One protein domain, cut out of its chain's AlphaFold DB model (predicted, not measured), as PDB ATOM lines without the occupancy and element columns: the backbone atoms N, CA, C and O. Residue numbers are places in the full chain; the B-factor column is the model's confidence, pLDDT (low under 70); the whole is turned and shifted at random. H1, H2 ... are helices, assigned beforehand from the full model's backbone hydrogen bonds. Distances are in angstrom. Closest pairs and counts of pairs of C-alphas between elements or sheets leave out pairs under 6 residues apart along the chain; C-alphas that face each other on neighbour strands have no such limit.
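AT A GLANCE: This is residues 48 to 94 of the 214 residues of an uncharacterized protein of Caballeronia sordidicola (UniProt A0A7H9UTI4). Two helices, H1 and H2, make one elongated side of this small domain: H2 begins beside the middle of the longest helix, H1, and carries on the same way at a steep angle to it. The chain then turns and folds back, and the short H3 runs the opposite way beside the second half of H1, so that the three helix centres make a triangle and the first and last printed residues come back near each other. The printed part has 47 residues with three named helices, in the order H1, H2, H3 along the chain, and no named strand; the class is all helix. It is compact, with a radius of gyration of the C-alphas of 10.0 A, and elongated, its C-alphas spanning 30 by 19 by 15 A.

IN THESE COORDINATES: Find C-alpha 48 at (-45.029, -40.015, 41.936); from there H1, residues 48 to 60, runs 18.7 A to C-alpha 60 at (-53.888, -48.759, 27.930). Look next at Leu 66, where H2, residues 66 to 75, begins; it is 14.4 A from first to last C-alpha. H3, residues 84 to 91, covers 10.3 A and ends at C-alpha 91, at (-45.125, -35.100, 28.025).

HOW THE PARTS SIT: Start from H1. It touches H2 with residues 54 to 59 alone, and the closest C-alphas, those of Asp 55 and Leu 66, are 4.9 A apart. The two run the same way at a steep tilt of 50 degrees. H1 also touches H3, with residues 54 to 58 alone; here the closest C-alphas are those of Arg 54 and Ile 89, 5.6 A apart. H1 and H3 run opposite ways at a shallow tilt of 15 degrees. Now compare H2 with H3: they are close but not clearly touching, the closest C-alphas being those of Arg 70 and Tyr 86 at 7.7 A. They run opposite ways at a tilt of 37 degrees, only just steep. Along the backbones of H1, H2 and H3, every O i to N i+4 pair is within hydrogen-bond range.

THE WHOLE: The two C-alphas farthest apart are those of Gly 77 and Val 94, at 29.8 A, while the C-alphas of Lys 48 and Val 94, the first and last printed, are 8.9 A apart. The printed part has no cut. The link from H1 to H2, with 5 residues, is tight; the link from H2 to H3, with 8 residues, is short. In the B-factor column of this predicted model you will find a mean pLDDT of 94.7 over the printed part, and no printed residue is under 70.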
ATOM      1  N   LYS A  48     -44.455 -38.701  41.621       92.12
ATOM      2  CA  LYS A  48     -45.029 -40.015  41.936       92.12
ATOM      3  C   LYS A  48     -46.337 -40.210  41.178       92.12
ATOM      4  O   LYS A  48     -46.451 -41.176  40.426       92.12
ATOM      5  N   LYS A  49     -47.283 -39.269  41.290       91.88
ATOM      6  CA  LYS A  49     -48.539 -39.313  40.518       91.88
ATOM      7  C   LYS A  49     -48.271 -39.279  39.019       91.88
ATOM      8  O   LYS A  49     -48.883 -40.042  38.281       91.88
ATOM      9  N   THR A  50     -47.326 -38.451  38.572       93.88
ATOM     10  CA  THR A  50     -46.920 -38.400  37.161       93.88
ATOM     11  C   THR A  50     -46.409 -39.756  36.682       93.88
ATOM     12  O   THR A  50     -46.847 -40.213  35.632       93.88
ATOM     13  N   SER A  51     -45.538 -40.428  37.445       94.31
ATOM     14  CA  SER A  51     -45.051 -41.770  37.094       94.31
ATOM     15  C   SER A  51     -46.198 -42.776  36.997       94.31
ATOM     16  O   SER A  51     -46.345 -43.433  35.972       94.31
ATOM     17  N   VAL A  52     -47.069 -42.827  38.009       95.62
ATOM     18  CA  VAL A  52     -48.221 -43.744  38.039       95.62
ATOM     19  C   VAL A  52     -49.171 -43.497  36.864       95.62
ATOM     20  O   VAL A  52     -49.645 -44.439  36.233       95.62
ATOM     21  N   MET A  53     -49.448 -42.232  36.536       94.88
ATOM     22  CA  MET A  53     -50.308 -41.878  35.406       94.88
ATOM     23  C   MET A  53     -49.680 -42.236  34.062       94.88
ATOM     24  O   MET A  53     -50.394 -42.628  33.140       94.88
ATOM     25  N   ARG A  54     -48.355 -42.124  33.944       96.81
ATOM     26  CA  ARG A  54     -47.624 -42.551  32.750       96.81
ATOM     27  C   ARG A  54     -47.679 -44.064  32.566       96.81
ATOM     28  O   ARG A  54     -48.006 -44.511  31.471       96.81
ATOM     29  N   ASP A  55     -47.460 -44.829  33.631       96.44
ATOM     30  CA  ASP A  55     -47.578 -46.289  33.589       96.44
ATOM     31  C   ASP A  55     -49.007 -46.728  33.252       96.44
ATOM     32  O   ASP A  55     -49.197 -47.550  32.360       96.44
ATOM     33  N   LYS A  56     -50.030 -46.097  33.846       96.00
ATOM     34  CA  LYS A  56     -51.437 -46.348  33.479       96.00
ATOM     35  C   LYS A  56     -51.731 -46.083  32.003       96.00
ATOM     36  O   LYS A  56     -52.573 -46.764  31.424       96.00
ATOM     37  N   ARG A  57     -51.101 -45.080  31.385       95.81
ATOM     38  CA  ARG A  57     -51.279 -44.817  29.949       95.81
ATOM     39  C   ARG A  57     -50.580 -45.869  29.092       95.81
ATOM     40  O   ARG A  57     -51.188 -46.330  28.137       95.81
ATOM     41  N   ALA A  58     -49.374 -46.300  29.465       95.38
ATOM     42  CA  ALA A  58     -48.692 -47.403  28.785       95.38
ATOM     43  C   ALA A  58     -49.501 -48.715  28.865       95.38
ATOM     44  O   ALA A  58     -49.631 -49.420  27.869       95.38
ATOM     45  N   GLN A  59     -50.154 -48.973  30.004       96.31
ATOM     46  CA  GLN A  59     -51.081 -50.100  30.191       96.31
ATOM     47  C   GLN A  59     -52.281 -50.069  29.254       96.31
ATOM     48  O   GLN A  59     -52.695 -51.116  28.763       96.31
ATOM     49  N   ARG A  60     -52.808 -48.885  28.925       95.50
ATOM     50  CA  ARG A  60     -53.888 -48.759  27.930       95.50
ATOM     51  C   ARG A  60     -53.438 -49.102  26.512       95.50
ATOM     52  O   ARG A  60     -54.281 -49.464  25.702       95.50
ATOM     53  N   LEU A  61     -52.140 -49.005  26.231       94.50
ATOM     54  CA  LEU A  61     -51.531 -49.419  24.966       94.50
ATOM     55  C   LEU A  61     -51.091 -50.896  24.977       94.50
ATOM     56  O   LEU A  61     -50.499 -51.359  24.010       94.50
ATOM     57  N   GLY A  62     -51.375 -51.637  26.055       96.12
ATOM     58  CA  GLY A  62     -51.071 -53.065  26.175       96.12
ATOM     59  C   GLY A  62     -49.732 -53.402  26.840       96.12
ATOM     60  O   GLY A  62     -49.367 -54.573  26.874       96.12
ATOM     61  N   TYR A  63     -49.010 -52.424  27.393       96.38
ATOM     62  CA  TYR A  63     -47.720 -52.644  28.067       96.38
ATOM     63  C   TYR A  63     -47.862 -52.637  29.592       96.38
ATOM     64  O   TYR A  63     -48.571 -51.805  30.140       96.38
ATOM     65  N   VAL A  64     -47.134 -53.472  30.332       94.31
ATOM     66  CA  VAL A  64     -47.222 -53.526  31.807       94.31
ATOM     67  C   VAL A  64     -46.782 -52.206  32.456       94.31
ATOM     68  O   VAL A  64     -47.310 -51.816  33.502       94.31
ATOM     69  N   SER A  65     -45.838 -51.488  31.840       96.81
ATOM     70  CA  SER A  65     -45.339 -50.186  32.311       96.81
ATOM     71  C   SER A  65     -44.782 -49.326  31.176       96.81
ATOM     72  O   SER A  65     -44.514 -49.818  30.076       96.81
ATOM     73  N   LEU A  66     -44.513 -48.044  31.451       96.12
ATOM     74  CA  LEU A  66     -43.822 -47.171  30.495       96.12
ATOM     75  C   LEU A  66     -42.394 -47.666  30.196       96.12
ATOM     76  O   LEU A  66     -41.889 -47.486  29.086       96.12
ATOM     77  N   VAL A  67     -41.739 -48.299  31.174       96.38
ATOM     78  CA  VAL A  67     -40.394 -48.873  31.010       96.38
ATOM     79  C   VAL A  67     -40.415 -50.032  30.017       96.38
ATOM     80  O   VAL A  67     -39.541 -50.118  29.156       96.38
ATOM     81  N   GLU A  68     -41.423 -50.897  30.105       96.56
ATOM     82  CA  GLU A  68     -41.585 -52.010  29.171       96.56
ATOM     83  C   GLU A  68     -41.966 -51.523  27.772       96.56
ATOM     84  O   GLU A  68     -41.370 -51.971  26.794       96.56
ATOM     85  N   TYR A  69     -42.860 -50.534  27.669       97.19
ATOM     86  CA  TYR A  69     -43.178 -49.913  26.383       97.19
ATOM     87  C   TYR A  69     -41.913 -49.371  25.697       97.19
ATOM     88  O   TYR A  69     -41.637 -49.671  24.536       97.19
ATOM     89  N   ARG A  70     -41.058 -48.661  26.448       96.81
ATOM     90  CA  ARG A  70     -39.763 -48.186  25.940       96.81
ATOM     91  C   ARG A  70     -38.871 -49.328  25.439       96.81
ATOM     92  O   ARG A  70     -38.152 -49.148  24.456       96.81
ATOM     93  N   LYS A  71     -38.864 -50.466  26.137       96.69
ATOM     94  CA  LYS A  71     -38.071 -51.643  25.760       96.69
ATOM     95  C   LYS A  71     -38.580 -52.247  24.448       96.69
ATOM     96  O   LYS A  71     -37.766 -52.467  23.558       96.69
ATOM     97  N   SER A  72     -39.896 -52.401  24.306       96.25
ATOM     98  CA  SER A  72     -40.546 -52.870  23.074       96.25
ATOM     99  C   SER A  72     -40.189 -51.995  21.865       96.25
ATOM    100  O   SER A  72     -39.741 -52.510  20.845       96.25
ATOM    101  N   LEU A  73     -40.262 -50.662  21.997       95.81
ATOM    102  CA  LEU A  73     -39.860 -49.744  20.918       95.81
ATOM    103  C   LEU A  73     -38.403 -49.960  20.491       95.81
ATOM    104  O   LEU A  73     -38.096 -49.993  19.300       95.81
ATOM    105  N   LYS A  74     -37.505 -50.165  21.462       95.69
ATOM    106  CA  LYS A  74     -36.090 -50.438  21.191       95.69
ATOM    107  C   LYS A  74     -35.892 -51.769  20.457       95.69
ATOM    108  O   LYS A  74     -35.057 -51.831  19.561       95.69
ATOM    109  N   GLU A  75     -36.635 -52.810  20.826       95.88
ATOM    110  CA  GLU A  75     -36.606 -54.124  20.163       95.88
ATOM    111  C   GLU A  75     -37.143 -54.052  18.725       95.88
ATOM    112  O   GLU A  75     -36.626 -54.729  17.842       95.88
ATOM    113  N   GLN A  76     -38.104 -53.162  18.469       94.06
ATOM    114  CA  GLN A  76     -38.647 -52.878  17.136       94.06
ATOM    115  C   GLN A  76     -37.770 -51.925  16.301       94.06
ATOM    116  O   GLN A  76     -38.097 -51.633  15.153       94.06
ATOM    117  N   GLY A  77     -36.668 -51.412  16.858       94.62
ATOM    118  CA  GLY A  77     -35.804 -50.438  16.184       94.62
ATOM    119  C   GLY A  77     -36.417 -49.038  16.044       94.62
ATOM    120  O   GLY A  77     -35.880 -48.212  15.309       94.62
ATOM    121  N   ILE A  78     -37.510 -48.749  16.756       93.94
ATOM    122  CA  ILE A  78     -38.179 -47.447  16.752       93.94
ATOM    123  C   ILE A  78     -37.509 -46.542  17.788       93.94
ATOM    124  O   ILE A  78     -37.362 -46.887  18.965       93.94
ATOM    125  N   LEU A  79     -37.102 -45.344  17.369       89.81
ATOM    126  CA  LEU A  79     -36.586 -44.350  18.301       89.81
ATOM    127  C   LEU A  79     -37.748 -43.754  19.097       89.81
ATOM    128  O   LEU A  79     -38.726 -43.278  18.540       89.81
ATOM    129  N   THR A  80     -37.598 -43.665  20.418       91.19
ATOM    130  CA  THR A  80     -38.641 -43.134  21.315       91.19
ATOM    131  C   THR A  80     -39.110 -41.719  20.978       91.19
ATOM    132  O   THR A  80     -40.170 -41.306  21.429       91.19
ATOM    133  N   ARG A  81     -38.288 -40.929  20.277       91.12
ATOM    134  CA  ARG A  81     -38.635 -39.567  19.841       91.12
ATOM    135  C   ARG A  81     -39.579 -39.542  18.634       91.12
ATOM    136  O   ARG A  81     -40.256 -38.538  18.458       91.12
ATOM    137  N   ASP A  82     -39.596 -40.623  17.862       92.25
ATOM    138  CA  ASP A  82     -40.353 -40.755  16.617       92.25
ATOM    139  C   ASP A  82     -41.711 -41.441  16.868       92.25
ATOM    140  O   ASP A  82     -42.595 -41.388  16.021       92.25
ATOM    141  N   ASP A  83     -41.902 -42.042  18.048       95.19
ATOM    142  CA  ASP A  83     -43.170 -42.626  18.482       95.19
ATOM    143  C   ASP A  83     -44.046 -41.577  19.196       95.19
ATOM    144  O   ASP A  83     -43.732 -41.102  20.295       95.19
ATOM    145  N   GLU A  84     -45.144 -41.183  18.546       95.00
ATOM    146  CA  GLU A  84     -46.025 -40.105  19.014       95.00
ATOM    147  C   GLU A  84     -46.715 -40.435  20.344       95.00
ATOM    148  O   GLU A  84     -46.820 -39.567  21.216       95.00
ATOM    149  N   GLU A  85     -47.127 -41.689  20.533       94.50
ATOM    150  CA  GLU A  85     -47.819 -42.164  21.733       94.50
ATOM    151  C   GLU A  85     -46.898 -42.139  22.957       94.50
ATOM    152  O   GLU A  85     -47.227 -41.567  24.003       94.50
ATOM    153  N   TYR A  86     -45.679 -42.657  22.823       94.62
ATOM    154  CA  TYR A  86     -44.650 -42.574  23.852       94.62
ATOM    155  C   TYR A  86     -44.341 -41.117  24.207       94.62
ATOM    156  O   TYR A  86     -44.259 -40.765  25.391       94.62
ATOM    157  N   GLN A  87     -44.227 -40.233  23.209       96.75
ATOM    158  CA  GLN A  87     -44.040 -38.802  23.452       96.75
ATOM    159  C   GLN A  87     -45.237 -38.173  24.173       96.75
ATOM    160  O   GLN A  87     -45.038 -37.375  25.095       96.75
ATOM    161  N   ALA A  88     -46.469 -38.534  23.818       94.62
ATOM    162  CA  ALA A  88     -47.676 -38.052  24.483       94.62
ATOM    163  C   ALA A  88     -47.737 -38.492  25.955       94.62
ATOM    164  O   ALA A  88     -48.126 -37.706  26.830       94.62
ATOM    165  N   ILE A  89     -47.297 -39.715  26.265       94.44
ATOM    166  CA  ILE A  89     -47.207 -40.215  27.642       94.44
ATOM    167  C   ILE A  89     -46.120 -39.466  28.420       94.44
ATOM    168  O   ILE A  89     -46.386 -38.958  29.511       94.44
ATOM    169  N   VAL A  90     -44.908 -39.336  27.872       93.69
ATOM    170  CA  VAL A  90     -43.782 -38.682  28.566       93.69
ATOM    171  C   VAL A  90     -44.004 -37.178  28.749       93.69
ATOM    172  O   VAL A  90     -43.548 -36.617  29.744       93.69
ATOM    173  N   LYS A  91     -44.743 -36.514  27.857       94.31
ATOM    174  CA  LYS A  91     -45.125 -35.100  28.025       94.31
ATOM    175  C   LYS A  91     -46.183 -34.892  29.110       94.31
ATOM    176  O   LYS A  91     -46.305 -33.781  29.625       94.31
ATOM    177  N   HIS A  92     -46.927 -35.929  29.500       92.19
ATOM    178  CA  HIS A  92     -47.903 -35.812  30.577       92.19
ATOM    179  C   HIS A  92     -47.209 -35.550  31.919       92.19
ATOM    180  O   HIS A  92     -46.264 -36.252  32.298       92.19
ATOM    181  N   ALA A  93     -47.699 -34.548  32.642       91.69
ATOM    182  CA  ALA A  93     -47.266 -34.197  33.982       91.69
ATOM    183  C   ALA A  93     -48.501 -33.900  34.831       91.69
ATOM    184  O   ALA A  93     -49.338 -33.087  34.440       91.69
ATOM    185  N   VAL A  94     -48.597 -34.554  35.985       90.19
ATOM    186  CA  VAL A  94     -49.566 -34.194  37.019       90.19
ATOM    187  C   VAL A  94     -48.965 -33.036  37.798       90.19
ATOM    188  O   VAL A  94     -47.864 -33.153  38.342       90.19
TER     189      VAL A  94